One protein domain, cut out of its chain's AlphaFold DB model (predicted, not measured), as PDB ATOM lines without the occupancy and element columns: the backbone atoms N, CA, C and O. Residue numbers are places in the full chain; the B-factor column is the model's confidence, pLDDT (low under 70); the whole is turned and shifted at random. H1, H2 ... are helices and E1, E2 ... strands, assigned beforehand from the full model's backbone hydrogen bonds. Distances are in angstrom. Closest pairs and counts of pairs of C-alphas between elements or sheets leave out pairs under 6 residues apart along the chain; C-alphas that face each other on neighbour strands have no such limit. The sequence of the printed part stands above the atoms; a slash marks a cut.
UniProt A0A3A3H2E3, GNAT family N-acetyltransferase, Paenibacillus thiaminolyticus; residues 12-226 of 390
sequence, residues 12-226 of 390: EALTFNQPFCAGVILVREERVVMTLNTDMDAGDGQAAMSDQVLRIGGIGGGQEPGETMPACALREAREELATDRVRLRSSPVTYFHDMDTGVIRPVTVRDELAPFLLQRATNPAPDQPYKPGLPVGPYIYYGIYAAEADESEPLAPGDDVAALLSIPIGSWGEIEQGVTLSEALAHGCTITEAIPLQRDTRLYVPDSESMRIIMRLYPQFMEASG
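What this domain is: This is residues 12 to 226 of the 390 residues of the protein "GNAT family N-acetyltransferase" of Paenibacillus thiaminolyticus (UniProt A0A3A3H2E3). One large, strongly twisted, branched sheet of twelve strands runs through this domain, with E1 and E9 side by side in its middle, E8, E6 and E7 making one wing and E2, E3, E10, E11 and E12 the other. It curls round H2 on one face and round H5 on the opposite face, where H3 and H4 also lie. The printed part has 215 residues, with five named helices and twelve named strands in the order H1 E1 E2 E3 E4 H2 E5 E6 E7 E8 E9 E10 H3 H4 E11 E12 H5; its class is mixed, helices and strands. It is compact, with a radius of gyration of the C-alphas of 16.9 A and spans of 45 by 43 by 33 A.

Where its parts are: Find C-alpha 12 at (9.660, -22.390, 17.467), where H1, residues 12 to 15, begins. Then come E1, residues 20 to 28, 26.1 A from first to last C-alpha, E2, 31 to 37, E3, 53 to 57, and E4, 59 to 62. H2, 69 to 80, spans 16.5 A; E5, 87 to 89, E6, 94 to 98, E7, 103 to 107, and E8, 117 to 122, follow. From C-alpha 139 at (22.024, -19.364, 10.797), E9 runs 28.9 A to residue 148. Next are E10, 163 to 168, H3, 169 to 176, H4, 181 to 186, E11, 190 to 193, E12, 202 to 204, and H5, 210 to 224, 19.4 A.

How they stand to each other: Look at E1: parallel E9 is on one side, N 23 and O 143 2.9 A apart, and antiparallel E2 and E4 on the other, with N 28 and O 31 at 2.9 A and N 24 and O 59 at 2.8 A. E1, E2 and E3 are a meander, each strand the antiparallel neighbour of the one before; with E4, antiparallel to E1, they form a Greek key. E2 also neighbours antiparallel E10, N 34 and O 165 2.9 A apart. E10 pairs with E11, E3 with E12, E9 with E5 and E8, E8 with E6, and E6 with E7. H2 is closest to E1 at the C-alphas of Gly 23 and Ala 73, 4.2 A. H1 only grazes the sheet. H3 and H5 only just touch, with 3 pairs of C-alphas within 8 A, the closest Glu 176 and Arg 212, 7.5 A. In H2 and H4 every O i to N i+4 pair is within hydrogen-bond range, in H3 2 of 4, in H5 8 of 11.

The domain as a whole: The printed part has no cut. The C-alphas farthest apart, Ser 50 and Arg 110, are 48.3 A apart. The links E2 to E3, E8 to E9 and E9 to E10 are long. Confidence is under 70 at residues 39 to 51 and 223 to 225.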
ATOM      1  N   GLU A  12      10.512 -22.462  18.652       93.06
ATOM      2  CA  GLU A  12       9.660 -22.390  17.467       93.06
ATOM      3  C   GLU A  12       9.779 -21.039  16.748       93.06
ATOM      4  O   GLU A  12       9.925 -21.008  15.529       93.06
ATOM      5  N   ALA A  13       9.814 -19.917  17.480       92.50
ATOM      6  CA  ALA A  13      10.021 -18.604  16.861       92.50
ATOM      7  C   ALA A  13      11.462 -18.364  16.394       92.50
ATOM      8  O   ALA A  13      11.657 -17.674  15.397       92.50
ATOM      9  N   LEU A  14      12.462 -18.907  17.093       93.06
ATOM     10  CA  LEU A  14      13.872 -18.817  16.695       93.06
ATOM     11  C   LEU A  14      14.134 -19.549  15.375       93.06
ATOM     12  O   LEU A  14      14.939 -19.088  14.568       93.06
ATOM     13  N   THR A  15      13.458 -20.677  15.170       94.31
ATOM     14  CA  THR A  15      13.632 -21.549  14.004       94.31
ATOM     15  C   THR A  15      12.590 -21.293  12.918       94.31
ATOM     16  O   THR A  15      12.652 -21.894  11.846       94.31
ATOM     17  N   PHE A  16      11.618 -20.412  13.169       93.00
ATOM     18  CA  PHE A  16      10.589 -20.076  12.195       93.00
ATOM     19  C   PHE A  16      11.219 -19.435  10.958       93.00
ATOM     20  O   PHE A  16      11.886 -18.403  11.045       93.00
ATOM     21  N   ASN A  17      10.979 -20.039   9.793       90.50
ATOM     22  CA  ASN A  17      11.542 -19.590   8.522       90.50
ATOM     23  C   ASN A  17      13.081 -19.448   8.567       90.50
ATOM     24  O   ASN A  17      13.644 -18.519   7.988       90.50
ATOM     25  N   GLN A  18      13.751 -20.350   9.287       94.81
ATOM     26  CA  GLN A  18      15.204 -20.522   9.306       94.81
ATOM     27  C   GLN A  18      15.545 -21.961   8.908       94.81
ATOM     28  O   GLN A  18      14.743 -22.851   9.191       94.81
ATOM     29  N   PRO A  19      16.707 -22.209   8.276       96.69
ATOM     30  CA  PRO A  19      17.150 -23.565   8.003       96.69
ATOM     31  C   PRO A  19      17.502 -24.287   9.307       96.69
ATOM     32  O   PRO A  19      18.193 -23.750  10.179       96.69
ATOM     33  N   PHE A  20      17.049 -25.527   9.435       97.25
ATOM     34  CA  PHE A  20      17.374 -26.388  10.555       97.25
ATOM     35  C   PHE A  20      17.434 -27.870  10.176       97.25
ATOM     36  O   PHE A  20      16.834 -28.323   9.199       97.25
ATOM     37  N   CYS A  21      18.157 -28.622  10.999       96.62
ATOM     38  CA  CYS A  21      18.070 -30.075  11.095       96.62
ATOM     39  C   CYS A  21      17.567 -30.441  12.493       96.62
ATOM     40  O   CYS A  21      17.778 -29.696  13.460       96.62
ATOM     41  N   ALA A  22      16.891 -31.574  12.618       97.62
ATOM     42  CA  ALA A  22      16.406 -32.029  13.906       97.62
ATOM     43  C   ALA A  22      16.511 -33.542  14.031       97.62
ATOM     44  O   ALA A  22      16.415 -34.281  13.056       97.62
ATOM     45  N   GLY A  23      16.716 -33.995  15.257       97.31
ATOM     46  CA  GLY A  23      16.918 -35.398  15.553       97.31
ATOM     47  C   GLY A  23      16.606 -35.725  16.997       97.31
ATOM     48  O   GLY A  23      16.103 -34.894  17.765       97.31
ATOM     49  N   VAL A  24      16.923 -36.954  17.378       97.19
ATOM     50  CA  VAL A  24      16.640 -37.478  18.704       97.19
ATOM     51  C   VAL A  24      17.857 -38.138  19.335       97.19
ATOM     52  O   VAL A  24      18.651 -38.809  18.682       97.19
ATOM     53  N   ILE A  25      17.964 -38.004  20.654       94.88
ATOM     54  CA  ILE A  25      18.685 -38.963  21.481       94.88
ATOM     55  C   ILE A  25      17.688 -40.017  21.955       94.88
ATOM     56  O   ILE A  25      16.812 -39.745  22.781       94.88
ATOM     57  N   LEU A  26      17.862 -41.236  21.452       92.94
ATOM     58  CA  LEU A  26      17.138 -42.409  21.915       92.94
ATOM     59  C   LEU A  26      18.056 -43.264  22.787       92.94
ATOM     60  O   LEU A  26      19.051 -43.816  22.315       92.94
ATOM     61  N   VAL A  27      17.699 -43.393  24.066       87.25
ATOM     62  CA  VAL A  27      18.378 -44.301  24.994       87.25
ATOM     63  C   VAL A  27      17.465 -45.476  25.307       87.25
ATOM     64  O   VAL A  27      16.392 -45.294  25.880       87.25
ATOM     65  N   ARG A  28      17.918 -46.683  24.966       83.00
ATOM     66  CA  ARG A  28      17.253 -47.948  25.291       83.00
ATOM     67  C   ARG A  28      18.179 -48.820  26.104       83.00
ATOM     68  O   ARG A  28      19.329 -49.027  25.736       83.00
ATOM     69  N   GLU A  29      17.683 -49.323  27.226       76.69
ATOM     70  CA  GLU A  29      18.457 -50.210  28.100       76.69
ATOM     71  C   GLU A  29      19.882 -49.704  28.450       76.69
ATOM     72  O   GLU A  29      20.821 -50.496  28.500       76.69
ATOM     73  N   GLU A  30      20.041 -48.397  28.714       75.50
ATOM     74  CA  GLU A  30      21.344 -47.731  28.975       75.50
ATOM     75  C   GLU A  30      22.319 -47.735  27.784       75.50
ATOM     76  O   GLU A  30      23.540 -47.616  27.940       75.50
ATOM     77  N   ARG A  31      21.774 -47.856  26.575       88.50
ATOM     78  CA  ARG A  31      22.504 -47.752  25.318       88.50
ATOM     79  C   ARG A  31      21.937 -46.613  24.500       88.50
ATOM     80  O   ARG A  31      20.718 -46.500  24.384       88.50
ATOM     81  N   VAL A  32      22.806 -45.794  23.930       93.56
ATOM     82  CA  VAL A  32      22.393 -44.842  22.902       93.56
ATOM     83  C   VAL A  32      22.263 -45.588  21.578       93.56
ATOM     84  O   VAL A  32      23.135 -46.387  21.231       93.56
ATOM     85  N   VAL A  33      21.151 -45.382  20.879       95.94
ATOM     86  CA  VAL A  33      20.936 -45.928  19.536       95.94
ATOM     87  C   VAL A  33      21.455 -44.913  18.525       95.94
ATOM     88  O   VAL A  33      21.083 -43.745  18.590       95.94
ATOM     89  N   MET A  34      22.319 -45.368  17.622       96.75
ATOM     90  CA  MET A  34      22.943 -44.567  16.570       96.75
ATOM     91  C   MET A  34      22.750 -45.245  15.211       96.75
ATOM     92  O   MET A  34      22.612 -46.471  15.144       96.75
ATOM     93  N   THR A  35      22.783 -44.467  14.136       95.69
ATOM     94  CA  THR A  35      22.763 -44.973  12.759       95.69
ATOM     95  C   THR A  35      24.181 -45.313  12.300       95.69
ATOM     96  O   THR A  35      25.152 -44.671  12.704       95.69
ATOM     97  N   LEU A  36      24.320 -46.353  11.478       94.25
ATOM     98  CA  LEU A  36      25.521 -46.637  10.698       94.25
ATOM     99  C   LEU A  36      25.215 -46.390   9.230       94.25
ATOM    100  O   LEU A  36      24.341 -47.049   8.668       94.25
ATOM    101  N   ASN A  37      25.979 -45.492   8.615       89.69
ATOM    102  CA  ASN A  37      25.798 -45.089   7.226       89.69
ATOM    103  C   ASN A  37      27.065 -45.386   6.416       89.69
ATOM    104  O   ASN A  37      28.187 -45.259   6.916       89.69
ATOM    105  N   THR A  38      26.881 -45.797   5.161       81.75
ATOM    106  CA  THR A  38      27.969 -46.074   4.202       81.75
ATOM    107  C   THR A  38      28.551 -44.816   3.574       81.75
ATOM    108  O   THR A  38      29.624 -44.864   2.975       81.75
ATOM    109  N   ASP A  39      27.851 -43.696   3.721       67.44
ATOM    110  CA  ASP A  39      28.153 -42.472   3.005       67.44
ATOM    111  C   ASP A  39      28.977 -41.548   3.908       67.44
ATOM    112  O   ASP A  39      28.578 -41.180   5.022       67.44
ATOM    113  N   MET A  40      30.163 -41.191   3.417       55.69
ATOM    114  CA  MET A  40      30.961 -40.103   3.966       55.69
ATOM    115  C   MET A  40      30.329 -38.796   3.481       55.69
ATOM    116  O   MET A  40      30.328 -38.533   2.277       55.69
ATOM    117  N   ASP A  41      29.800 -37.974   4.389       47.94
ATOM    118  CA  ASP A  41      29.380 -36.618   4.034       47.94
ATOM    119  C   ASP A  41      30.570 -35.879   3.408       47.94
ATOM    120  O   ASP A  41      31.638 -35.753   4.008       47.94
ATOM    121  N   ALA A  42      30.387 -35.375   2.187       39.66
ATOM    122  CA  ALA A  42      31.430 -34.749   1.369       39.66
ATOM    123  C   ALA A  42      31.976 -33.407   1.926       39.66
ATOM    124  O   ALA A  42      32.656 -32.673   1.208       39.66
ATOM    125  N   GLY A  43      31.654 -33.059   3.178       40.53
ATOM    126  CA  GLY A  43      32.000 -31.797   3.839       40.53
ATOM    127  C   GLY A  43      33.252 -31.841   4.720       40.53
ATOM    128  O   GLY A  43      33.875 -30.799   4.924       40.53
ATOM    129  N   ASP A  44      33.672 -33.017   5.187       38.19
ATOM    130  CA  ASP A  44      34.893 -33.159   5.980       38.19
ATOM    131  C   ASP A  44      36.026 -33.557   5.038       38.19
ATOM    132  O   ASP A  44      36.081 -34.688   4.565       38.19
ATOM    133  N   GLY A  45      36.915 -32.612   4.717       38.41
ATOM    134  CA  GLY A  45      38.002 -32.732   3.734       38.41
ATOM    135  C   GLY A  45      39.093 -33.774   4.034       38.41
ATOM    136  O   GLY A  45      40.274 -33.509   3.800       38.41
ATOM    137  N   GLN A  46      38.742 -34.957   4.532       40.53
ATOM    138  CA  GLN A  46      39.622 -36.110   4.600       40.53
ATOM    139  C   GLN A  46      39.542 -36.889   3.290       40.53
ATOM    140  O   GLN A  46      38.522 -37.460   2.909       40.53
ATOM    141  N   ALA A  47      40.668 -36.853   2.580       34.44
ATOM    142  CA  ALA A  47      40.922 -37.594   1.362       34.44
ATOM    143  C   ALA A  47      40.542 -39.073   1.502       34.44
ATOM    144  O   ALA A  47      40.745 -39.670   2.557       34.44
ATOM    145  N   ALA A  48      40.054 -39.638   0.394       38.12
ATOM    146  CA  ALA A  48      39.759 -41.048   0.190       38.12
ATOM    147  C   ALA A  48      40.757 -41.969   0.917       38.12
ATOM    148  O   ALA A  48      41.852 -42.246   0.423       38.12
ATOM    149  N   MET A  49      40.368 -42.440   2.101       40.97
ATOM    150  CA  MET A  49      41.007 -43.574   2.747       40.97
ATOM    151  C   MET A  49      40.443 -44.821   2.074       40.97
ATOM    152  O   MET A  49      39.234 -44.989   1.963       40.97
ATOM    153  N   SER A  50      41.336 -45.664   1.568       45.81
ATOM    154  CA  SER A  50      41.052 -46.864   0.774       45.81
ATOM    155  C   SER A  50      40.378 -48.006   1.544       45.81
ATOM    156  O   SER A  50      40.256 -49.099   0.997       45.81
ATOM    157  N   ASP A  51      39.961 -47.768   2.786       52.94
ATOM    158  CA  ASP A  51      39.296 -48.747   3.636       52.94
ATOM    159  C   ASP A  51      37.813 -48.386   3.725       52.94
ATOM    160  O   ASP A  51      37.450 -47.222   3.884       52.94
ATOM    161  N   GLN A  52      36.942 -49.382   3.606       72.19
ATOM    162  CA  GLN A  52      35.508 -49.223   3.818       72.19
ATOM    163  C   GLN A  52      35.292 -48.744   5.266       72.19
ATOM    164  O   GLN A  52      35.605 -49.478   6.204       72.19
ATOM    165  N   VAL A  53      34.830 -47.505   5.454       86.38
ATOM    166  CA  VAL A  53      34.517 -46.894   6.760       86.38
ATOM    167  C   VAL A  53      33.000 -46.776   6.890       86.38
ATOM    168  O   VAL A  53      32.325 -46.448   5.917       86.38
ATOM    169  N   LEU A  54      32.462 -47.030   8.084       90.94
ATOM    170  CA  LEU A  54      31.068 -46.739   8.421       90.94
ATOM    171  C   LEU A  54      31.000 -45.516   9.330       90.94
ATOM    172  O   LEU A  54      31.643 -45.469  10.382       90.94
ATOM    173  N   ARG A  55      30.184 -44.542   8.937       93.00
ATOM    174  CA  ARG A  55      29.919 -43.351   9.738       93.00
ATOM    175  C   ARG A  55      28.869 -43.675  10.795       93.00
ATOM    176  O   ARG A  55      27.785 -44.141  10.457       93.00
ATOM    177  N   ILE A  56      29.182 -43.398  12.054       95.00
ATOM    178  CA  ILE A  56      28.216 -43.366  13.152       95.00
ATOM    179  C   ILE A  56      27.533 -41.997  13.119       95.00
ATOM    180  O   ILE A  56      28.208 -40.976  13.262       95.00
ATOM    181  N   GLY A  57      26.216 -41.981  12.932       93.19
ATOM    182  CA  GLY A  57      25.392 -40.774  12.946       93.19
ATOM    183  C   GLY A  57      24.346 -40.794  14.055       93.19
ATOM    184  O   GLY A  57      23.916 -41.857  14.515       93.19
ATOM    185  N   GLY A  58      23.941 -39.609  14.505       93.44
ATOM    186  CA  GLY A  58      22.710 -39.451  15.277       93.44
ATOM    187  C   GLY A  58      21.473 -39.916  14.499       93.44
ATOM    188  O   GLY A  58      21.545 -40.180  13.299       93.44
ATOM    189  N   ILE A  59      20.343 -40.016  15.203       94.94
ATOM    190  CA  ILE A  59      19.045 -40.281  14.578       94.94
ATOM    191  C   ILE A  59      18.405 -38.936  14.246       94.94
ATOM    192  O   ILE A  59      18.126 -38.167  15.173       94.94
ATOM    193  N   GLY A  60      18.179 -38.626  12.977       94.19
ATOM    194  CA  GLY A  60      17.645 -37.332  12.568       94.19
ATOM    195  C   GLY A  60      18.072 -36.892  11.177       94.19
ATOM    196  O   GLY A  60      18.954 -37.470  10.556       94.19
ATOM    197  N   GLY A  61      17.508 -35.774  10.735       92.19
ATOM    198  CA  GLY A  61      17.734 -35.296   9.383       92.19
ATOM    199  C   GLY A  61      17.285 -33.862   9.149       92.19
ATOM    200  O   GLY A  61      17.190 -33.034  10.064       92.19
ATOM    201  N   GLY A  62      17.105 -33.548   7.870       92.38
ATOM    202  CA  GLY A  62      16.788 -32.205   7.403       92.38
ATOM    203  C   GLY A  62      15.293 -31.918   7.466       92.38
ATOM    204  O   GLY A  62      14.466 -32.800   7.281       92.38
ATOM    205  N   GLN A  63      14.933 -30.658   7.679       94.81
ATOM    206  CA  GLN A  63      13.530 -30.244   7.664       94.81
ATOM    207  C   GLN A  63      12.833 -30.427   6.305       94.81
ATOM    208  O   GLN A  63      13.448 -30.283   5.242       94.81
ATOM    209  N   GLU A  64      11.513 -30.593   6.353       94.94
ATOM    210  CA  GLU A  64      10.598 -30.442   5.221       94.94
ATOM    211  C   GLU A  64       9.919 -29.049   5.190       94.94
ATOM    212  O   GLU A  64       9.945 -28.301   6.180       94.94
ATOM    213  N   PRO A  65       9.320 -28.632   4.052       93.88
ATOM    214  CA  PRO A  65       8.624 -27.350   3.954       93.88
ATOM    215  C   PRO A  65       7.489 -27.197   4.977       93.88
ATOM    216  O   PRO A  65       6.560 -27.998   5.024       93.88
ATOM    217  N   GLY A  66       7.532 -26.117   5.764       91.12
ATOM    218  CA  GLY A  66       6.509 -25.804   6.773       91.12
ATOM    219  C   GLY A  66       6.584 -26.644   8.053       91.12
ATOM    220  O   GLY A  66       5.712 -26.519   8.910       91.12
ATOM    221  N   GLU A  67       7.611 -27.481   8.193       94.56
ATOM    222  CA  GLU A  67       7.808 -28.343   9.351       94.56
ATOM    223  C   GLU A  67       8.350 -27.559  10.561       94.56
ATOM    224  O   GLU A  67       9.150 -26.630  10.417       94.56
ATOM    225  N   THR A  68       7.927 -27.934  11.771       96.12
ATOM    226  CA  THR A  68       8.538 -27.448  13.016       96.12
ATOM    227  C   THR A  68       9.667 -28.378  13.449       96.12
ATOM    228  O   THR A  68       9.681 -29.561  13.117       96.12
ATOM    229  N   MET A  69      10.609 -27.874  14.244       97.19
ATOM    230  CA  MET A  69      11.765 -28.664  14.677       97.19
ATOM    231  C   MET A  69      11.393 -29.981  15.399       97.19
ATOM    232  O   MET A  69      11.966 -31.014  15.053       97.19
ATOM    233  N   PRO A  70      10.403 -30.022  16.317       97.25
ATOM    234  CA  PRO A  70       9.951 -31.292  16.880       97.25
ATOM    235  C   PRO A  70       9.268 -32.231  15.882       97.25
ATOM    236  O   PRO A  70       9.389 -33.446  16.019       97.25
ATOM    237  N   ALA A  71       8.527 -31.694  14.906       97.12
ATOM    238  CA  ALA A  71       7.879 -32.515  13.886       97.12
ATOM    239  C   ALA A  71       8.929 -33.213  13.009       97.12
ATOM    240  O   ALA A  71       8.843 -34.427  12.842       97.12
ATOM    241  N   CYS A  72       9.966 -32.474  12.603       97.31
ATOM    242  CA  CYS A  72      11.135 -32.997  11.890       97.31
ATOM    243  C   CYS A  72      11.831 -34.101  12.685       97.31
ATOM    244  O   CYS A  72      11.947 -35.224  12.204       97.31
ATOM    245  N   ALA A  73      12.192 -33.832  13.946       97.75
ATOM    246  CA  ALA A  73      12.850 -34.823  14.794       97.75
ATOM    247  C   ALA A  73      12.030 -36.116  14.927       97.75
ATOM    248  O   ALA A  73      12.590 -37.209  14.947       97.75
ATOM    249  N   LEU A  74      10.702 -36.002  15.038       97.19
ATOM    250  CA  LEU A  74       9.824 -37.160  15.157       97.19
ATOM    251  C   LEU A  74       9.666 -37.919  13.834       97.19
ATOM    252  O   LEU A  74       9.617 -39.145  13.873       97.19
ATOM    253  N   ARG A  75       9.552 -37.222  12.698       96.75
ATOM    254  CA  ARG A  75       9.454 -37.841  11.368       96.75
ATOM    255  C   ARG A  75      10.721 -38.634  11.060       96.75
ATOM    256  O   ARG A  75      10.629 -39.846  10.894       96.75
ATOM    257  N   GLU A  76      11.875 -37.979  11.121       96.19
ATOM    258  CA  GLU A  76      13.182 -38.588  10.849       96.19
ATOM    259  C   GLU A  76      13.434 -39.791  11.771       96.19
ATOM    260  O   GLU A  76      13.802 -40.871  11.321       96.19
ATOM    261  N   ALA A  77      13.122 -39.666  13.068       95.62
ATOM    262  CA  ALA A  77      13.281 -40.784  13.995       95.62
ATOM    263  C   ALA A  77      12.371 -41.979  13.685       95.62
ATOM    264  O   ALA A  77      12.739 -43.110  13.986       95.62
ATOM    265  N   ARG A  78      11.171 -41.764  13.136       94.75
ATOM    266  CA  ARG A  78      10.278 -42.866  12.744       94.75
ATOM    267  C   ARG A  78      10.737 -43.532  11.456       94.75
ATOM    268  O   ARG A  78      10.637 -44.754  11.361       94.75
ATOM    269  N   GLU A  79      11.237 -42.734  10.515       93.88
ATOM    270  CA  GLU A  79      11.802 -43.190   9.246       93.88
ATOM    271  C   GLU A  79      13.041 -44.051   9.507       93.88
ATOM    272  O   GLU A  79      13.008 -45.244   9.221       93.88
ATOM    273  N   GLU A  80      14.065 -43.514  10.176       94.19
ATOM    274  CA  GLU A  80      15.346 -44.200  10.413       94.19
ATOM    275  C   GLU A  80      15.264 -45.405  11.370       94.19
ATOM    276  O   GLU A  80      16.149 -46.264  11.364       94.19
ATOM    277  N   LEU A  81      14.221 -45.486  12.203       93.50
ATOM    278  CA  LEU A  81      13.991 -46.603  13.132       93.50
ATOM    279  C   LEU A  81      12.893 -47.575  12.676       93.50
ATOM    280  O   LEU A  81      12.558 -48.503  13.424       93.50
ATOM    281  N   ALA A  82      12.302 -47.332  11.500       92.06
ATOM    282  CA  ALA A  82      11.205 -48.108  10.927       92.06
ATOM    283  C   ALA A  82      10.063 -48.399  11.930       92.06
ATOM    284  O   ALA A  82       9.540 -49.516  12.004       92.06
ATOM    285  N   THR A  83       9.681 -47.411  12.750       90.12
ATOM    286  CA  THR A  83       8.624 -47.571  13.766       90.12
ATOM    287  C   THR A  83       7.865 -46.282  14.046       90.12
ATOM    288  O   THR A  83       8.452 -45.242  14.318       90.12
ATOM    289  N   ASP A  84       6.535 -46.366  14.118       88.94
ATOM    290  CA  ASP A  84       5.675 -45.234  14.491       88.94
ATOM    291  C   ASP A  84       5.651 -44.954  16.004       88.94
ATOM    292  O   ASP A  84       5.105 -43.938  16.457       88.94
ATOM    293  N   ARG A  85       6.227 -45.850  16.818       88.88
ATOM    294  CA  ARG A  85       6.127 -45.816  18.288       88.88
ATOM    295  C   ARG A  85       7.186 -44.966  18.982       88.88
ATOM    296  O   ARG A  85       7.357 -45.084  20.195       88.88
ATOM    297  N   VAL A  86       7.842 -44.075  18.250       92.62
ATOM    298  CA  VAL A  86       8.704 -43.047  18.836       92.62
ATOM    299  C   VAL A  86       7.849 -41.929  19.434       92.62
ATOM    300  O   VAL A  86       6.853 -41.494  18.846       92.62
ATOM    301  N   ARG A  87       8.228 -41.460  20.625       93.56
ATOM    302  CA  ARG A  87       7.640 -40.286  21.280       93.56
ATOM    303  C   ARG A  87       8.740 -39.378  21.798       93.56
ATOM    304  O   ARG A  87       9.654 -39.840  22.477       93.56
ATOM    305  N   LEU A  88       8.612 -38.085  21.525       95.25
ATOM    306  CA  LEU A  88       9.513 -37.081  22.077       95.25
ATOM    307  C   LEU A  88       9.189 -36.811  23.547       95.25
ATOM    308  O   LEU A  88       8.038 -36.899  23.983       95.25
ATOM    309  N   ARG A  89      10.221 -36.452  24.302       90.50
ATOM    310  CA  ARG A  89      10.136 -36.002  25.684       90.50
ATOM    311  C   ARG A  89      10.817 -34.657  25.838       90.50
ATOM    312  O   ARG A  89      11.899 -34.427  25.307       90.50
ATOM    313  N   SER A  90      10.164 -33.790  26.604       89.81
ATOM    314  CA  SER A  90      10.709 -32.479  26.930       89.81
ATOM    315  C   SER A  90      11.920 -32.655  27.836       89.81
ATOM    316  O   SER A  90      11.874 -33.416  28.810       89.81
ATOM    317  N   SER A  91      13.011 -31.983  27.488       87.88
ATOM    318  CA  SER A  91      14.221 -32.000  28.289       87.88
ATOM    319  C   SER A  91      14.055 -31.105  29.526       87.88
ATOM    320  O   SER A  91      13.668 -29.947  29.384       87.88
ATOM    321  N   PRO A  92      14.384 -31.575  30.742       79.00
ATOM    322  CA  PRO A  92      14.374 -30.749  31.954       79.00
ATOM    323  C   PRO A  92      15.448 -29.651  31.951       79.00
ATOM    324  O   PRO A  92      15.363 -28.705  32.729       79.00
ATOM    325  N   VAL A  93      16.463 -29.778  31.094       85.56
ATOM    326  CA  VAL A  93      17.470 -28.749  30.832       85.56
ATOM    327  C   VAL A  93      17.775 -28.722  29.341       85.56
ATOM    328  O   VAL A  93      18.051 -29.761  28.742       85.56
ATOM    329  N   THR A  94      17.754 -27.544  28.734       91.69
ATOM    330  CA  THR A  94      18.251 -27.365  27.370       91.69
ATOM    331  C   THR A  94      19.644 -26.773  27.436       91.69
ATOM    332  O   THR A  94      19.885 -25.809  28.165       91.69
ATOM    333  N   TYR A  95      20.566 -27.331  26.664       94.06
ATOM    334  CA  TYR A  95      21.866 -26.726  26.423       94.06
ATOM    335  C   TYR A  95      21.847 -26.008  25.081       94.06
ATOM    336  O   TYR A  95      21.447 -26.579  24.071       94.06
ATOM    337  N   PHE A  96      22.295 -24.758  25.071       95.31
ATOM    338  CA  PHE A  96      22.593 -24.041  23.845       95.31
ATOM    339  C   PHE A  96      24.078 -24.178  23.515       95.31
ATOM    340  O   PHE A  96      24.923 -23.900  24.372       95.31
ATOM    341  N   HIS A  97      24.382 -24.576  22.282       95.69
ATOM    342  CA  HIS A  97      25.732 -24.663  21.741       95.69
ATOM    343  C   HIS A  97      25.887 -23.735  20.531       95.69
ATOM    344  O   HIS A  97      25.321 -23.963  19.462       95.69
ATOM    345  N   ASP A  98      26.685 -22.689  20.698       94.69
ATOM    346  CA  ASP A  98      27.121 -21.843  19.593       94.69
ATOM    347  C   ASP A  98      28.322 -22.515  18.915       94.69
ATOM    348  O   ASP A  98      29.431 -22.487  19.449       94.69
ATOM    349  N   MET A  99      28.094 -23.141  17.758       93.94
ATOM    350  CA  MET A  99      29.108 -23.933  17.052       93.94
ATOM    351  C   MET A  99      30.231 -23.070  16.470       93.94
ATOM    352  O   MET A  99      31.340 -23.561  16.294       93.94
ATOM    353  N   ASP A 100      29.966 -21.785  16.219       93.06
ATOM    354  CA  ASP A 100      30.968 -20.857  15.691       93.06
ATOM    355  C   ASP A 100      32.013 -20.501  16.761       93.06
ATOM    356  O   ASP A 100      33.173 -20.222  16.457       93.06
ATOM    357  N   THR A 101      31.602 -20.495  18.033       93.25
ATOM    358  CA  THR A 101      32.451 -20.105  19.173       93.25
ATOM    359  C   THR A 101      32.845 -21.268  20.086       93.25
ATOM    360  O   THR A 101      33.736 -21.110  20.921       93.25
ATOM    361  N   GLY A 102      32.174 -22.416  19.969       90.81
ATOM    362  CA  GLY A 102      32.307 -23.570  20.862       90.81
ATOM    363  C   GLY A 102      31.678 -23.375  22.247       90.81
ATOM    364  O   GLY A 102      31.865 -24.209  23.135       90.81
ATOM    365  N   VAL A 103      30.955 -22.273  22.481       92.44
ATOM    366  CA  VAL A 103      30.333 -21.992  23.783       92.44
ATOM    367  C   VAL A 103      29.130 -22.902  23.993       92.44
ATOM    368  O   VAL A 103      28.185 -22.883  23.208       92.44
ATOM    369  N   ILE A 104      29.134 -23.632  25.109       93.06
ATOM    370  CA  ILE A 104      28.021 -24.469  25.566       93.06
ATOM    371  C   ILE A 104      27.534 -23.936  26.911       93.06
ATOM    372  O   ILE A 104      28.328 -23.752  27.836       93.06
ATOM    373  N   ARG A 105      26.228 -23.702  27.046       90.50
ATOM    374  CA  ARG A 105      25.625 -23.230  28.301       90.50
ATOM    375  C   ARG A 105      24.189 -23.728  28.468       90.50
ATOM    376  O   ARG A 105      23.498 -23.884  27.463       90.50
ATOM    377  N   PRO A 106      23.711 -23.950  29.703       89.75
ATOM    378  CA  PRO A 106      22.292 -24.192  29.933       89.75
ATOM    379  C   PRO A 106      21.473 -22.936  29.595       89.75
ATOM    380  O   PRO A 106      21.950 -21.811  29.775       89.75
ATOM    381  N   VAL A 107      20.253 -23.142  29.106       90.00
ATOM    382  CA  VAL A 107      19.271 -22.102  28.770       90.00
ATOM    383  C   VAL A 107      17.885 -22.513  29.246       90.00
ATOM    384  O   VAL A 107      17.565 -23.702  29.305       90.00
ATOM    385  N   THR A 108      17.046 -21.528  29.554       86.25
ATOM    386  CA  THR A 108      15.618 -21.776  29.793       86.25
ATOM    387  C   THR A 108      14.862 -21.743  28.470       86.25
ATOM    388  O   THR A 108      15.082 -20.845  27.660       86.25
ATOM    389  N   VAL A 109      13.946 -22.687  28.265       90.06
ATOM    390  CA  VAL A 109      13.072 -22.770  27.086       90.06
ATOM    391  C   VAL A 109      11.622 -22.645  27.542       90.06
ATOM    392  O   VAL A 109      11.260 -23.191  28.584       90.06
ATOM    393  N   ARG A 110      10.804 -21.892  26.798       92.38
ATOM    394  CA  ARG A 110       9.372 -21.724  27.110       92.38
ATOM    395  C   ARG A 110       8.449 -22.642  26.313       92.38
ATOM    396  O   ARG A 110       7.286 -22.772  26.680       92.38
ATOM    397  N   ASP A 111       8.940 -23.214  25.217       90.75
ATOM    398  CA  ASP A 111       8.236 -24.211  24.414       90.75
ATOM    399  C   ASP A 111       7.863 -25.414  25.294       90.75
ATOM    400  O   ASP A 111       8.635 -25.821  26.164       90.75
ATOM    401  N   GLU A 112       6.687 -26.004  25.064       90.00
ATOM    402  CA  GLU A 112       6.221 -27.171  25.832       90.00
ATOM    403  C   GLU A 112       7.195 -28.354  25.705       90.00
ATOM    404  O   GLU A 112       7.498 -29.058  26.676       90.00
ATOM    405  N   LEU A 113       7.727 -28.535  24.496       93.56
ATOM    406  CA  LEU A 113       8.696 -29.561  24.170       93.56
ATOM    407  C   LEU A 113      10.069 -28.922  23.948       93.56
ATOM    408  O   LEU A 113      10.388 -28.446  22.860       93.56
ATOM    409  N   ALA A 114      10.882 -28.925  24.998       94.44
ATOM    410  CA  ALA A 114      12.230 -28.389  24.971       94.44
ATOM    411  C   ALA A 114      13.227 -29.452  24.464       94.44
ATOM    412  O   ALA A 114      13.196 -30.591  24.950       94.44
ATOM    413  N   PRO A 115      14.129 -29.116  23.521       96.38
ATOM    414  CA  PRO A 115      15.192 -30.025  23.108       96.38
ATOM    415  C   PRO A 115      16.215 -30.217  24.234       96.38
ATOM    416  O   PRO A 115      16.383 -29.361  25.105       96.38
ATOM    417  N   PHE A 116      16.946 -31.329  24.202       94.56
ATOM    418  CA  PHE A 116      18.118 -31.529  25.056       94.56
ATOM    419  C   PHE A 116      19.245 -30.568  24.653       94.56
ATOM    420  O   PHE A 116      19.833 -29.895  25.501       94.56
ATOM    421  N   LEU A 117      19.527 -30.485  23.350       96.81
ATOM    422  CA  LEU A 117      20.584 -29.655  22.780       96.81
ATOM    423  C   LEU A 117      20.004 -28.840  21.626       96.81
ATOM    424  O   LEU A 117      19.432 -29.402  20.696       96.81
ATOM    425  N   LEU A 118      20.173 -27.524  21.696       97.62
ATOM    426  CA  LEU A 118      19.960 -26.605  20.586       97.62
ATOM    427  C   LEU A 118      21.322 -26.083  20.143       97.62
ATOM    428  O   LEU A 118      22.032 -25.463  20.932       97.62
ATOM    429  N   GLN A 119      21.679 -26.295  18.885       97.56
ATOM    430  CA  GLN A 119      22.905 -25.760  18.307       97.56
ATOM    431  C   GLN A 119      22.594 -24.715  17.251       97.56
ATOM    432  O   GLN A 119      21.545 -24.760  16.607       97.56
ATOM    433  N   ARG A 120      23.530 -23.791  17.060       95.81
ATOM    434  CA  ARG A 120      23.484 -22.793  15.996       95.81
ATOM    435  C   ARG A 120      24.857 -22.675  15.352       95.81
ATOM    436  O   ARG A 120      25.836 -22.454  16.064       95.81
ATOM    437  N   ALA A 121      24.896 -22.738  14.029       95.31
ATOM    438  CA  ALA A 121      26.065 -22.420  13.216       95.31
ATOM    439  C   ALA A 121      25.733 -21.283  12.242       95.31
ATOM    440  O   ALA A 121      24.582 -21.130  11.827       95.31
ATOM    441  N   THR A 122      26.728 -20.484  11.866       95.69
ATOM    442  CA  THR A 122      26.582 -19.502  10.786       95.69
ATOM    443  C   THR A 122      26.317 -20.225   9.467       95.69
ATOM    444  O   THR A 122      27.043 -21.148   9.101       95.69
ATOM    445  N   ASN A 123      25.274 -19.813   8.741       94.75
ATOM    446  CA  ASN A 123      24.959 -20.397   7.443       94.75
ATOM    447  C   ASN A 123      25.957 -19.878   6.387       94.75
ATOM    448  O   ASN A 123      25.979 -18.669   6.138       94.75
ATOM    449  N   PRO A 124      26.757 -20.745   5.732       93.25
ATOM    450  CA  PRO A 124      27.684 -20.315   4.686       93.25
ATOM    451  C   PRO A 124      26.975 -19.811   3.419       93.25
ATOM    452  O   PRO A 124      27.586 -19.093   2.630       93.25
ATOM    453  N   ALA A 125      25.699 -20.161   3.222       94.06
ATOM    454  CA  ALA A 125      24.888 -19.753   2.079       94.06
ATOM    455  C   ALA A 125      23.537 -19.163   2.548       94.06
ATOM    456  O   ALA A 125      22.485 -19.780   2.372       94.06
ATOM    457  N   PRO A 126      23.536 -17.966   3.166       95.25
ATOM    458  CA  PRO A 126      22.370 -17.416   3.864       95.25
ATOM    459  C   PRO A 126      21.194 -17.044   2.959       95.25
ATOM    460  O   PRO A 126      20.081 -16.912   3.457       95.25
ATOM    461  N   ASP A 127      21.436 -16.911   1.653       95.50
ATOM    462  CA  ASP A 127      20.436 -16.563   0.639       95.50
ATOM    463  C   ASP A 127      20.073 -17.751  -0.273       95.50
ATOM    464  O   ASP A 127      19.277 -17.603  -1.202       95.50
ATOM    465  N   GLN A 128      20.656 -18.934  -0.039       93.12
ATOM    466  CA  GLN A 128      20.440 -20.123  -0.860       93.12
ATOM    467  C   GLN A 128      19.789 -21.237  -0.034       93.12
ATOM    468  O   GLN A 128      20.343 -21.646   0.988       93.12
ATOM    469  N   PRO A 129      18.636 -21.774  -0.464       91.69
ATOM    470  CA  PRO A 129      18.002 -22.862   0.260       91.69
ATOM    471  C   PRO A 129      18.764 -24.167   0.028       91.69
ATOM    472  O   PRO A 129      19.217 -24.443  -1.084       91.69
ATOM    473  N   TYR A 130      18.857 -24.994   1.073       87.50
ATOM    474  CA  TYR A 130      19.499 -26.311   0.997       87.50
ATOM    475  C   TYR A 130      18.797 -27.242  -0.008       87.50
ATOM    476  O   TYR A 130      19.444 -27.929  -0.793       87.50
ATOM    477  N   LYS A 131      17.457 -27.216  -0.022       89.88
ATOM    478  CA  LYS A 131      16.596 -27.873  -1.017       89.88
ATOM    479  C   LYS A 131      15.499 -26.901  -1.475       89.88
ATOM    480  O   LYS A 131      15.103 -26.036  -0.690       89.88
ATOM    481  N   PRO A 132      14.976 -27.020  -2.710       90.81
ATOM    482  CA  PRO A 132      13.874 -26.179  -3.176       90.81
ATOM    483  C   PRO A 132      12.688 -26.181  -2.200       90.81
ATOM    484  O   PRO A 132      12.232 -27.240  -1.782       90.81
ATOM    485  N   GLY A 133      12.188 -24.994  -1.846       90.50
ATOM    486  CA  GLY A 133      11.056 -24.830  -0.922       90.50
ATOM    487  C   GLY A 133      11.423 -24.741   0.564       90.50
ATOM    488  O   GLY A 133      10.538 -24.466   1.372       90.50
ATOM    489  N   LEU A 134      12.696 -24.921   0.929       94.75
ATOM    490  CA  LEU A 134      13.174 -24.713   2.299       94.75
ATOM    491  C   LEU A 134      13.520 -23.241   2.579       94.75
ATOM    492  O   LEU A 134      13.860 -22.502   1.651       94.75
ATOM    493  N   PRO A 135      13.439 -22.802   3.849       94.69
ATOM    494  CA  PRO A 135      13.808 -21.449   4.237       94.69
ATOM    495  C   PRO A 135      15.308 -21.183   4.069       94.69
ATOM    496  O   PRO A 135      16.140 -22.090   4.050       94.69
ATOM    497  N   VAL A 136      15.636 -19.896   4.003       95.25
ATOM    498  CA  VAL A 136      17.006 -19.376   4.027       95.25
ATOM    499  C   VAL A 136      17.172 -18.474   5.244       95.25
ATOM    500  O   VAL A 136      16.194 -17.970   5.799       95.25
ATOM    501  N   GLY A 137      18.404 -18.273   5.684       94.62
ATOM    502  CA  GLY A 137      18.660 -17.469   6.865       94.62
ATOM    503  C   GLY A 137      20.133 -17.425   7.242       94.62
ATOM    504  O   GLY A 137      20.913 -18.255   6.775       94.62
ATOM    505  N   PRO A 138      20.528 -16.469   8.097       95.31
ATOM    506  CA  PRO A 138      21.919 -16.276   8.500       95.31
ATOM    507  C   PRO A 138      22.483 -17.419   9.352       95.31
ATOM    508  O   PRO A 138      23.700 -17.514   9.503       95.31
ATOM    509  N   TYR A 139      21.626 -18.276   9.910       95.31
ATOM    510  CA  TYR A 139      22.024 -19.364  10.797       95.31
ATOM    511  C   TYR A 139      21.343 -20.668  10.413       95.31
ATOM    512  O   TYR A 139      20.189 -20.652   9.997       95.31
ATOM    513  N   ILE A 140      22.049 -21.777  10.625       96.19
ATOM    514  CA  ILE A 140      21.488 -23.127  10.619       96.19
ATOM    515  C   ILE A 140      21.345 -23.577  12.070       96.19
ATOM    516  O   ILE A 140      22.297 -23.472  12.852       96.19
ATOM    517  N   TYR A 141      20.162 -24.068  12.429       97.31
ATOM    518  CA  TYR A 141      19.895 -24.604  13.762       97.31
ATOM    519  C   TYR A 141      19.878 -26.133  13.765       97.31
ATOM    520  O   TYR A 141      19.448 -26.762  12.804       97.31
ATOM    521  N   TYR A 142      20.300 -26.734  14.874       97.69
ATOM    522  CA  TYR A 142      20.247 -28.182  15.075       97.69
ATOM    523  C   TYR A 142      19.557 -28.469  16.404       97.69
ATOM    524  O   TYR A 142      20.033 -28.028  17.450       97.69
ATOM    525  N   GLY A 143      18.425 -29.166  16.372       97.62
ATOM    526  CA  GLY A 143      17.668 -29.514  17.576       97.62
ATOM    527  C   GLY A 143      17.702 -31.003  17.853       97.62
ATOM    528  O   GLY A 143      17.189 -31.778  17.054       97.62
ATOM    529  N   ILE A 144      18.244 -31.402  19.003       97.88
ATOM    530  CA  ILE A 144      18.237 -32.803  19.431       97.88
ATOM    531  C   ILE A 144      17.297 -32.971  20.619       97.88
ATOM    532  O   ILE A 144      17.520 -32.401  21.692       97.88
ATOM    533  N   TYR A 145      16.244 -33.762  20.435       96.69
ATOM    534  CA  TYR A 145      15.213 -34.024  21.439       96.69
ATOM    535  C   TYR A 145      15.458 -35.346  22.156       96.69
ATOM    536  O   TYR A 145      15.910 -36.315  21.557       96.69
ATOM    537  N   ALA A 146      15.121 -35.425  23.442       92.75
ATOM    538  CA  ALA A 146      15.037 -36.729  24.087       92.75
ATOM    539  C   ALA A 146      13.851 -37.502  23.499       92.75
ATOM    540  O   ALA A 146      12.769 -36.939  23.329       92.75
ATOM    541  N   ALA A 147      14.038 -38.784  23.206       93.38
ATOM    542  CA  ALA A 147      12.975 -39.642  22.711       93.38
ATOM    543  C   ALA A 147      12.918 -40.965  23.467       93.38
ATOM    544  O   ALA A 147      13.896 -41.433  24.050       93.38
ATOM    545  N   GLU A 148      11.743 -41.576  23.422       89.38
ATOM    546  CA  GLU A 148      11.507 -42.936  23.874       89.38
ATOM    547  C   GLU A 148      10.827 -43.744  22.777       89.38
ATOM    548  O   GLU A 148      10.010 -43.225  22.013       89.38
ATOM    549  N   ALA A 149      11.133 -45.034  22.757       86.25
ATOM    550  CA  ALA A 149      10.474 -46.033  21.936       86.25
ATOM    551  C   ALA A 149      10.022 -47.196  22.830       86.25
ATOM    552  O   ALA A 149      10.550 -47.390  23.929       86.25
ATOM    553  N   ASP A 150       9.032 -47.958  22.371       78.50
ATOM    554  CA  ASP A 150       8.531 -49.131  23.086       78.50
ATOM    555  C   ASP A 150       9.649 -50.169  23.271       78.50
ATOM    556  O   ASP A 150      10.151 -50.753  22.312       78.50
ATOM    557  N   GLU A 151      10.039 -50.411  24.524       74.19
ATOM    558  CA  GLU A 151      11.122 -51.342  24.853       74.19
ATOM    559  C   GLU A 151      10.796 -52.803  24.492       74.19
ATOM    560  O   GLU A 151      11.699 -53.634  24.413       74.19
ATOM    561  N   SER A 152       9.517 -53.135  24.289       74.00
ATOM    562  CA  SER A 152       9.094 -54.480  23.890       74.00
ATOM    563  C   SER A 152       9.219 -54.745  22.390       74.00
ATOM    564  O   SER A 152       9.209 -55.907  21.982       74.00
ATOM    565  N   GLU A 153       9.383 -53.699  21.578       79.12
ATOM    566  CA  GLU A 153       9.505 -53.822  20.128       79.12
ATOM    567  C   GLU A 153      10.969 -53.724  19.686       79.12
ATOM    568  O   GLU A 153      11.722 -52.879  20.188       79.12
ATOM    569  N   PRO A 154      11.424 -54.591  18.766       84.25
ATOM    570  CA  PRO A 154      12.738 -54.436  18.162       84.25
ATOM    571  C   PRO A 154      12.752 -53.191  17.264       84.25
ATOM    572  O   PRO A 154      11.775 -52.916  16.574       84.25
ATOM    573  N   LEU A 155      13.865 -52.454  17.265       91.38
ATOM    574  CA  LEU A 155      14.119 -51.439  16.237       91.38
ATOM    575  C   LEU A 155      14.736 -52.119  15.023       91.38
ATOM    576  O   LEU A 155      15.544 -53.041  15.175       91.38
ATOM    577  N   ALA A 156      14.388 -51.624  13.845       92.44
ATOM    578  CA  ALA A 156      15.021 -51.996  12.594       92.44
ATOM    579  C   ALA A 156      15.566 -50.730  11.924       92.44
ATOM    580  O   ALA A 156      14.993 -49.661  12.122       92.44
ATOM    581  N   PRO A 157      16.671 -50.822  11.171       92.12
ATOM    582  CA  PRO A 157      17.115 -49.703  10.356       92.12
ATOM    583  C   PRO A 157      16.034 -49.349   9.335       92.12
ATOM    584  O   PRO A 157      15.442 -50.240   8.722       92.12
ATOM    585  N   GLY A 158      15.781 -48.054   9.201       88.31
ATOM    586  CA  GLY A 158      14.941 -47.473   8.168       88.31
ATOM    587  C   GLY A 158      15.587 -47.453   6.792       88.31
ATOM    588  O   GLY A 158      16.660 -48.023   6.571       88.31
ATOM    589  N   ASP A 159      14.931 -46.748   5.877       72.19
ATOM    590  CA  ASP A 159      15.474 -46.485   4.548       72.19
ATOM    591  C   ASP A 159      16.784 -45.678   4.670       72.19
ATOM    592  O   ASP A 159      16.932 -44.839   5.555       72.19
ATOM    593  N   ASP A 160      17.763 -45.989   3.819       78.25
ATOM    594  CA  ASP A 160      19.098 -45.365   3.763       78.25
ATOM    595  C   ASP A 160      20.014 -45.544   5.000       78.25
ATOM    596  O   ASP A 160      21.156 -45.078   4.994       78.25
ATOM    597  N   VAL A 161      19.594 -46.316   6.013       88.75
ATOM    598  CA  VAL A 161      20.429 -46.684   7.171       88.75
ATOM    599  C   VAL A 161      20.973 -48.107   7.014       88.75
ATOM    600  O   VAL A 161      20.227 -49.087   7.001       88.75
ATOM    601  N   ALA A 162      22.298 -48.268   6.957       90.81
ATOM    602  CA  ALA A 162      22.910 -49.588   6.762       90.81
ATOM    603  C   ALA A 162      22.721 -50.511   7.980       90.81
ATOM    604  O   ALA A 162      22.524 -51.725   7.837       90.81
ATOM    605  N   ALA A 163      22.784 -49.943   9.187       95.00
ATOM    606  CA  ALA A 163      22.504 -50.643  10.434       95.00
ATOM    607  C   ALA A 163      22.200 -49.679  11.591       95.00
ATOM    608  O   ALA A 163      22.612 -48.523  11.579       95.00
ATOM    609  N   LEU A 164      21.553 -50.187  12.638       96.69
ATOM    610  CA  LEU A 164      21.450 -49.512  13.930       96.69
ATOM    611  C   LEU A 164      22.491 -50.086  14.885       96.69
ATOM    612  O   LEU A 164      22.543 -51.300  15.089       96.69
ATOM    613  N   LEU A 165      23.289 -49.216  15.498       97.06
ATOM    614  CA  LEU A 165      24.274 -49.577  16.510       97.06
ATOM    615  C   LEU A 165      23.805 -49.084  17.883       97.06
ATOM    616  O   LEU A 165      23.708 -47.883  18.126       97.06
ATOM    617  N   SER A 166      23.554 -50.011  18.805       96.12
ATOM    618  CA  SER A 166      23.219 -49.687  20.195       96.12
ATOM    619  C   SER A 166      24.474 -49.742  21.061       96.12
ATOM    620  O   SER A 166      24.985 -50.822  21.390       96.12
ATOM    621  N   ILE A 167      24.956 -48.568  21.456       95.00
ATOM    622  CA  ILE A 167      26.231 -48.364  22.145       95.00
ATOM    623  C   ILE A 167      25.978 -48.207  23.650       95.00
ATOM    624  O   ILE A 167      25.262 -47.279  24.032       95.00
ATOM    625  N   PRO A 168      26.551 -49.050  24.536       89.12
ATOM    626  CA  PRO A 168      26.511 -48.790  25.972       89.12
ATOM    627  C   PRO A 168      27.052 -47.395  26.278       89.12
ATOM    628  O   PRO A 168      28.159 -47.062  25.863       89.12
ATOM    629  N   ILE A 169      26.327 -46.605  27.073       85.81
ATOM    630  CA  ILE A 169      26.766 -45.243  27.433       85.81
ATOM    631  C   ILE A 169      28.166 -45.262  28.073       85.81
ATOM    632  O   ILE A 169      28.980 -44.376  27.833       85.81
ATOM    633  N   GLY A 170      28.472 -46.299  28.861       80.75
ATOM    634  CA  GLY A 170      29.781 -46.470  29.498       80.75
ATOM    635  C   GLY A 170      30.930 -46.815  28.547       80.75
ATOM    636  O   GLY A 170      32.072 -46.693  28.963       80.75
ATOM    637  N   SER A 171      30.634 -47.229  27.314       87.19
ATOM    638  CA  SER A 171      31.617 -47.594  26.284       87.19
ATOM    639  C   SER A 171      31.768 -46.515  25.211       87.19
ATOM    640  O   SER A 171      32.511 -46.691  24.251       87.19
ATOM    641  N   TRP A 172      31.032 -45.404  25.334       91.19
ATOM    642  CA  TRP A 172      31.045 -44.331  24.343       91.19
ATOM    643  C   TRP A 172      32.457 -43.785  24.094       91.19
ATOM    644  O   TRP A 172      32.813 -43.537  22.949       91.19
ATOM    645  N   GLY A 173      33.270 -43.633  25.144       88.56
ATOM    646  CA  GLY A 173      34.610 -43.051  25.034       88.56
ATOM    647  C   GLY A 173      35.558 -43.860  24.147       88.56
ATOM    648  O   GLY A 173      36.374 -43.271  23.441       88.56
ATOM    649  N   GLU A 174      35.441 -45.187  24.160       90.06
ATOM    650  CA  GLU A 174      36.184 -46.093  23.285       90.06
ATOM    651  C   GLU A 174      35.658 -46.023  21.848       90.06
ATOM    652  O   GLU A 174      36.448 -45.896  20.916       90.06
ATOM    653  N   ILE A 175      34.331 -46.045  21.660       94.50
ATOM    654  CA  ILE A 175      33.722 -45.987  20.322       94.50
ATOM    655  C   ILE A 175      34.013 -44.648  19.627       94.50
ATOM    656  O   ILE A 175      34.338 -44.629  18.443       94.50
ATOM    657  N   GLU A 176      33.956 -43.535  20.364       93.94
ATOM    658  CA  GLU A 176      34.235 -42.182  19.864       93.94
ATOM    659  C   GLU A 176      35.669 -42.035  19.324       93.94
ATOM    660  O   GLU A 176      35.897 -41.259  18.402       93.94
ATOM    661  N   GLN A 177      36.639 -42.783  19.865       89.81
ATOM    662  CA  GLN A 177      38.042 -42.735  19.423       89.81
ATOM    663  C   GLN A 177      38.299 -43.488  18.110       89.81
ATOM    664  O   GLN A 177      39.382 -43.364  17.535       89.81
ATOM    665  N   GLY A 178      37.309 -44.237  17.622       90.31
ATOM    666  CA  GLY A 178      37.397 -45.028  16.404       90.31
ATOM    667  C   GLY A 178      37.878 -46.451  16.677       90.31
ATOM    668  O   GLY A 178      39.017 -46.693  17.075       90.31
ATOM    669  N   VAL A 179      37.004 -47.406  16.384       94.31
ATOM    670  CA  VAL A 179      37.228 -48.850  16.527       94.31
ATOM    671  C   VAL A 179      36.690 -49.570  15.296       94.31
ATOM    672  O   VAL A 179      35.927 -49.001  14.520       94.31
ATOM    673  N   THR A 180      37.057 -50.826  15.095       95.94
ATOM    674  CA  THR A 180      36.367 -51.696  14.135       95.94
ATOM    675  C   THR A 180      34.992 -52.110  14.660       95.94
ATOM    676  O   THR A 180      34.738 -52.100  15.868       95.94
ATOM    677  N   LEU A 181      34.097 -52.536  13.767       95.62
ATOM    678  CA  LEU A 181      32.803 -53.085  14.167       95.62
ATOM    679  C   LEU A 181      32.969 -54.284  15.123       95.62
ATOM    680  O   LEU A 181      32.260 -54.378  16.120       95.62
ATOM    681  N   SER A 182      33.940 -55.168  14.881       96.12
ATOM    682  CA  SER A 182      34.242 -56.306  15.757       96.12
ATOM    683  C   SER A 182      34.659 -55.870  17.163       96.12
ATOM    684  O   SER A 182      34.230 -56.472  18.149       96.12
ATOM    685  N   GLU A 183      35.492 -54.837  17.277       96.12
ATOM    686  CA  GLU A 183      35.907 -54.278  18.567       96.12
ATOM    687  C   GLU A 183      34.735 -53.603  19.282       96.12
ATOM    688  O   GLU A 183      34.542 -53.825  20.476       96.12
ATOM    689  N   ALA A 184      33.885 -52.866  18.561       96.38
ATOM    690  CA  ALA A 184      32.679 -52.272  19.134       96.38
ATOM    691  C   ALA A 184      31.761 -53.337  19.759       96.38
ATOM    692  O   ALA A 184      31.297 -53.177  20.890       96.38
ATOM    693  N   LEU A 185      31.545 -54.458  19.063       96.25
ATOM    694  CA  LEU A 185      30.783 -55.593  19.597       96.25
ATOM    695  C   LEU A 185      31.462 -56.207  20.835       96.25
ATOM    696  O   LEU A 185      30.782 -56.582  21.790       96.25
ATOM    697  N   ALA A 186      32.798 -56.265  20.869       90.56
ATOM    698  CA  ALA A 186      33.553 -56.721  22.040       90.56
ATOM    699  C   ALA A 186      33.435 -55.761  23.243       90.56
ATOM    700  O   ALA A 186      33.410 -56.217  24.387       90.56
ATOM    701  N   HIS A 187      33.272 -54.457  22.991       87.88
ATOM    702  CA  HIS A 187      32.902 -53.445  23.990       87.88
ATOM    703  C   HIS A 187      31.416 -53.480  24.370       87.88
ATOM    704  O   HIS A 187      30.940 -52.669  25.161       87.88
ATOM    705  N   GLY A 188      30.680 -54.461  23.856       88.25
ATOM    706  CA  GLY A 188      29.306 -54.734  24.211       88.25
ATOM    707  C   GLY A 188      28.300 -54.141  23.242       88.25
ATOM    708  O   GLY A 188      27.128 -54.451  23.405       88.25
ATOM    709  N   CYS A 189      28.666 -53.336  22.243       94.81
ATOM    710  CA  CYS A 189      27.679 -52.827  21.288       94.81
ATOM    711  C   CYS A 189      26.834 -53.963  20.689       94.81
ATOM    712  O   CYS A 189      27.313 -55.076  20.478       94.81
ATOM    713  N   THR A 190      25.561 -53.686  20.427       95.00
ATOM    714  CA  THR A 190      24.692 -54.595  19.669       95.00
ATOM    715  C   THR A 190      24.319 -53.933  18.360       95.00
ATOM    716  O   THR A 190      24.207 -52.710  18.311       95.00
ATOM    717  N   ILE A 191      24.113 -54.725  17.316       96.00
ATOM    718  CA  ILE A 191      23.836 -54.214  15.978       96.00
ATOM    719  C   ILE A 191      22.598 -54.884  15.388       96.00
ATOM    720  O   ILE A 191      22.423 -56.096  15.530       96.00
ATOM    721  N   THR A 192      21.766 -54.092  14.716       95.62
ATOM    722  CA  THR A 192      20.697 -54.578  13.839       95.62
ATOM    723  C   THR A 192      21.033 -54.160  12.416       95.62
ATOM    724  O   THR A 192      21.085 -52.971  12.123       95.62
ATOM    725  N   GLU A 193      21.284 -55.128  11.541       93.75
ATOM    726  CA  GLU A 193      21.778 -54.892  10.183       93.75
ATOM    727  C   GLU A 193      20.647 -54.942   9.156       93.75
ATOM    728  O   GLU A 193      19.890 -55.913   9.132       93.75
ATOM    729  N   ALA A 194      20.563 -53.933   8.286       89.56
ATOM    730  CA  ALA A 194      19.728 -54.001   7.085       89.56
ATOM    731  C   ALA A 194      20.462 -54.735   5.956       89.56
ATOM    732  O   ALA A 194      19.862 -55.490   5.191       89.56
ATOM    733  N   ILE A 195      21.785 -54.556   5.897       82.94
ATOM    734  CA  ILE A 195      22.688 -55.237   4.968       82.94
ATOM    735  C   ILE A 195      23.847 -55.890   5.729       82.94
ATOM    736  O   ILE A 195      24.273 -55.361   6.753       82.94
ATOM    737  N   PRO A 196      24.404 -57.019   5.254       88.75
ATOM    738  CA  PRO A 196      25.575 -57.619   5.887       88.75
ATOM    739  C   PRO A 196      26.776 -56.663   5.887       88.75
ATOM    740  O   PRO A 196      27.199 -56.203   4.825       88.75
ATOM    741  N   LEU A 197      27.356 -56.411   7.064       90.75
ATOM    742  CA  LEU A 197      28.524 -55.540   7.227       90.75
ATOM    743  C   LEU A 197      29.787 -56.343   7.554       90.75
ATOM    744  O   LEU A 197      29.755 -57.341   8.284       90.75
ATOM    745  N   GLN A 198      30.923 -55.890   7.023       91.69
ATOM    746  CA  GLN A 198      32.224 -56.473   7.335       91.69
ATOM    747  C   GLN A 198      32.640 -56.097   8.765       91.69
ATOM    748  O   GLN A 198      32.475 -54.966   9.217       91.69
ATOM    749  N   ARG A 199      33.137 -57.075   9.528       93.94
ATOM    750  CA  ARG A 199      33.411 -56.888  10.966       93.94
ATOM    751  C   ARG A 199      34.709 -56.124  11.227       93.94
ATOM    752  O   ARG A 199      34.848 -55.525  12.286       93.94
ATOM    753  N   ASP A 200      35.637 -56.132  10.282       93.44
ATOM    754  CA  ASP A 200      36.887 -55.370  10.291       93.44
ATOM    755  C   ASP A 200      36.725 -53.924   9.788       93.44
ATOM    756  O   ASP A 200      37.649 -53.126   9.928       93.44
ATOM    757  N   THR A 201      35.544 -53.547   9.282       92.38
ATOM    758  CA  THR A 201      35.222 -52.162   8.917       92.38
ATOM    759  C   THR A 201      35.401 -51.223  10.104       92.38
ATOM    760  O   THR A 201      34.886 -51.475  11.199       92.38
ATOM    761  N   ARG A 202      36.114 -50.112   9.882       94.06
ATOM    762  CA  ARG A 202      36.295 -49.066  10.893       94.06
ATOM    763  C   ARG A 202      35.026 -48.238  11.040       94.06
ATOM    764  O   ARG A 202      34.406 -47.855  10.052       94.06
ATOM    765  N   LEU A 203      34.677 -47.949  12.285       94.88
ATOM    766  CA  LEU A 203      33.624 -47.026  12.664       94.88
ATOM    767  C   LEU A 203      34.229 -45.643  12.907       94.88
ATOM    768  O   LEU A 203      35.273 -45.518  13.554       94.88
ATOM    769  N   TYR A 204      33.556 -44.612  12.411       93.62
ATOM    770  CA  TYR A 204      33.976 -43.221  12.533       93.62
ATOM    771  C   TYR A 204      32.834 -42.361  13.073       93.62
ATOM    772  O   TYR A 204      31.732 -42.391  12.531       93.62
ATOM    773  N   VAL A 205      33.103 -41.582  14.120       93.62
ATOM    774  CA  VAL A 205      32.186 -40.556  14.632       93.62
ATOM    775  C   VAL A 205      32.686 -39.192  14.138       93.62
ATOM    776  O   VAL A 205      33.786 -38.802  14.536       93.62
ATOM    777  N   PRO A 206      31.924 -38.460  13.302       90.81
ATOM    778  CA  PRO A 206      32.325 -37.138  12.827       90.81
ATOM    779  C   PRO A 206      32.601 -36.148  13.957       90.81
ATOM    780  O   PRO A 206      31.928 -36.161  14.988       90.81
ATOM    781  N   ASP A 207      33.544 -35.225  13.752       87.94
ATOM    782  CA  ASP A 207      33.835 -34.191  14.753       87.94
ATOM    783  C   ASP A 207      32.631 -33.272  15.011       87.94
ATOM    784  O   ASP A 207      32.449 -32.793  16.133       87.94
ATOM    785  N   SER A 208      31.805 -33.076  13.983       86.06
ATOM    786  CA  SER A 208      30.563 -32.302  13.995       86.06
ATOM    787  C   SER A 208      29.373 -33.034  14.628       86.06
ATOM    788  O   SER A 208      28.341 -32.403  14.858       86.06
ATOM    789  N   GLU A 209      29.499 -34.328  14.942       92.31
ATOM    790  CA  GLU A 209      28.400 -35.139  15.471       92.31
ATOM    791  C   GLU A 209      27.950 -34.641  16.853       92.31
ATOM    792  O   GLU A 209      28.688 -34.694  17.847       92.31
ATOM    793  N   SER A 210      26.694 -34.197  16.923       93.62
ATOM    794  CA  SER A 210      26.030 -33.696  18.126       93.62
ATOM    795  C   SER A 210      26.150 -34.657  19.308       93.62
ATOM    796  O   SER A 210      26.312 -34.215  20.451       93.62
ATOM    797  N   MET A 211      26.126 -35.971  19.059       93.31
ATOM    798  CA  MET A 211      26.188 -36.981  20.114       93.31
ATOM    799  C   MET A 211      27.468 -36.910  20.958       93.31
ATOM    800  O   MET A 211      27.423 -37.179  22.161       93.31
ATOM    801  N   ARG A 212      28.589 -36.444  20.390       93.31
ATOM    802  CA  ARG A 212      29.840 -36.228  21.142       93.31
ATOM    803  C   ARG A 212      29.659 -35.219  22.272       93.31
ATOM    804  O   ARG A 212      30.208 -35.378  23.362       93.31
ATOM    805  N   ILE A 213      28.869 -34.176  22.028       93.31
ATOM    806  CA  ILE A 213      28.547 -33.147  23.022       93.31
ATOM    807  C   ILE A 213      27.519 -33.683  24.010       93.31
ATOM    808  O   ILE A 213      27.684 -33.527  25.221       93.31
ATOM    809  N   ILE A 214      26.486 -34.357  23.505       92.62
ATOM    810  CA  ILE A 214      25.415 -34.915  24.332       92.62
ATOM    811  C   ILE A 214      25.984 -35.883  25.368       92.62
ATOM    812  O   ILE A 214      25.657 -35.755  26.544       92.62
ATOM    813  N   MET A 215      26.893 -36.782  24.986       91.25
ATOM    814  CA  MET A 215      27.487 -37.753  25.913       91.25
ATOM    815  C   MET A 215      28.364 -37.108  26.994       91.25
ATOM    816  O   MET A 215      28.402 -37.602  28.123       91.25
ATOM    817  N   ARG A 216      28.989 -35.954  26.717       89.75
ATOM    818  CA  ARG A 216      29.711 -35.160  27.732       89.75
ATOM    819  C   ARG A 216      28.772 -34.485  28.734       89.75
ATOM    820  O   ARG A 216      29.157 -34.304  29.887       89.75
ATOM    821  N   LEU A 217      27.569 -34.115  28.292       88.31
ATOM    822  CA  LEU A 217      26.533 -33.444  29.089       88.31
ATOM    823  C   LEU A 217      25.545 -34.420  29.753       88.31
ATOM    824  O   LEU A 217      24.764 -34.037  30.626       88.31
ATOM    825  N   TYR A 218      25.552 -35.685  29.333       82.38
ATOM    826  CA  TYR A 218      24.583 -36.689  29.754       82.38
ATOM    827  C   TYR A 218      24.553 -36.914  31.277       82.38
ATOM    828  O   TYR A 218      23.457 -37.010  31.832       82.38
ATOM    829  N   PRO A 219      25.691 -36.940  32.008       77.00
ATOM    830  CA  PRO A 219      25.664 -37.030  33.468       77.00
ATOM    831  C   PRO A 219      24.908 -35.868  34.131       77.00
ATOM    832  O   PRO A 219      24.052 -36.105  34.983       77.00
ATOM    833  N   GLN A 220      25.160 -34.624  33.706       76.56
ATOM    834  CA  GLN A 220      24.489 -33.436  34.248       76.56
ATOM    835  C   GLN A 220      23.004 -33.419  33.879       76.56
ATOM    836  O   GLN A 220      22.167 -33.014  34.681       76.56
ATOM    837  N   PHE A 221      22.658 -33.905  32.688       74.56
ATOM    838  CA  PHE A 221      21.268 -34.079  32.288       74.56
ATOM    839  C   PHE A 221      20.525 -35.086  33.164       74.56
ATOM    840  O   PHE A 221      19.381 -34.833  33.533       74.56
ATOM    841  N   MET A 222      21.150 -36.205  33.535       71.88
ATOM    842  CA  MET A 222      20.535 -37.170  34.452       71.88
ATOM    843  C   MET A 222      20.261 -36.537  35.822       71.88
ATOM    844  O   MET A 222      19.171 -36.713  36.376       71.88
ATOM    845  N   GLU A 223      21.203 -35.739  36.331       69.75
ATOM    846  CA  GLU A 223      21.021 -34.977  37.572       69.75
ATOM    847  C   GLU A 223      19.894 -33.940  37.454       69.75
ATOM    848  O   GLU A 223      19.015 -33.889  38.318       69.75
ATOM    849  N   ALA A 224      19.866 -33.160  36.369       66.19
ATOM    850  CA  ALA A 224      18.811 -32.185  36.079       66.19
ATOM    851  C   ALA A 224      17.439 -32.846  35.858       66.19
ATOM    852  O   ALA A 224      16.407 -32.291  36.227       66.19
ATOM    853  N   SER A 225      17.423 -34.086  35.362       68.00
ATOM    854  CA  SER A 225      16.240 -34.958  35.288       68.00
ATOM    855  C   SER A 225      15.780 -35.467  36.656       68.00
ATOM    856  O   SER A 225      14.881 -36.310  36.748       68.00
ATOM    857  N   GLY A 226      16.384 -34.965  37.734       78.31
ATOM    858  CA  GLY A 226      16.044 -35.267  39.111       78.31
ATOM    859  C   GLY A 226      16.545 -36.629  39.577       78.31
ATOM    860  O   GLY A 226      16.149 -37.051  40.664       78.31
TER     861      GLY A 226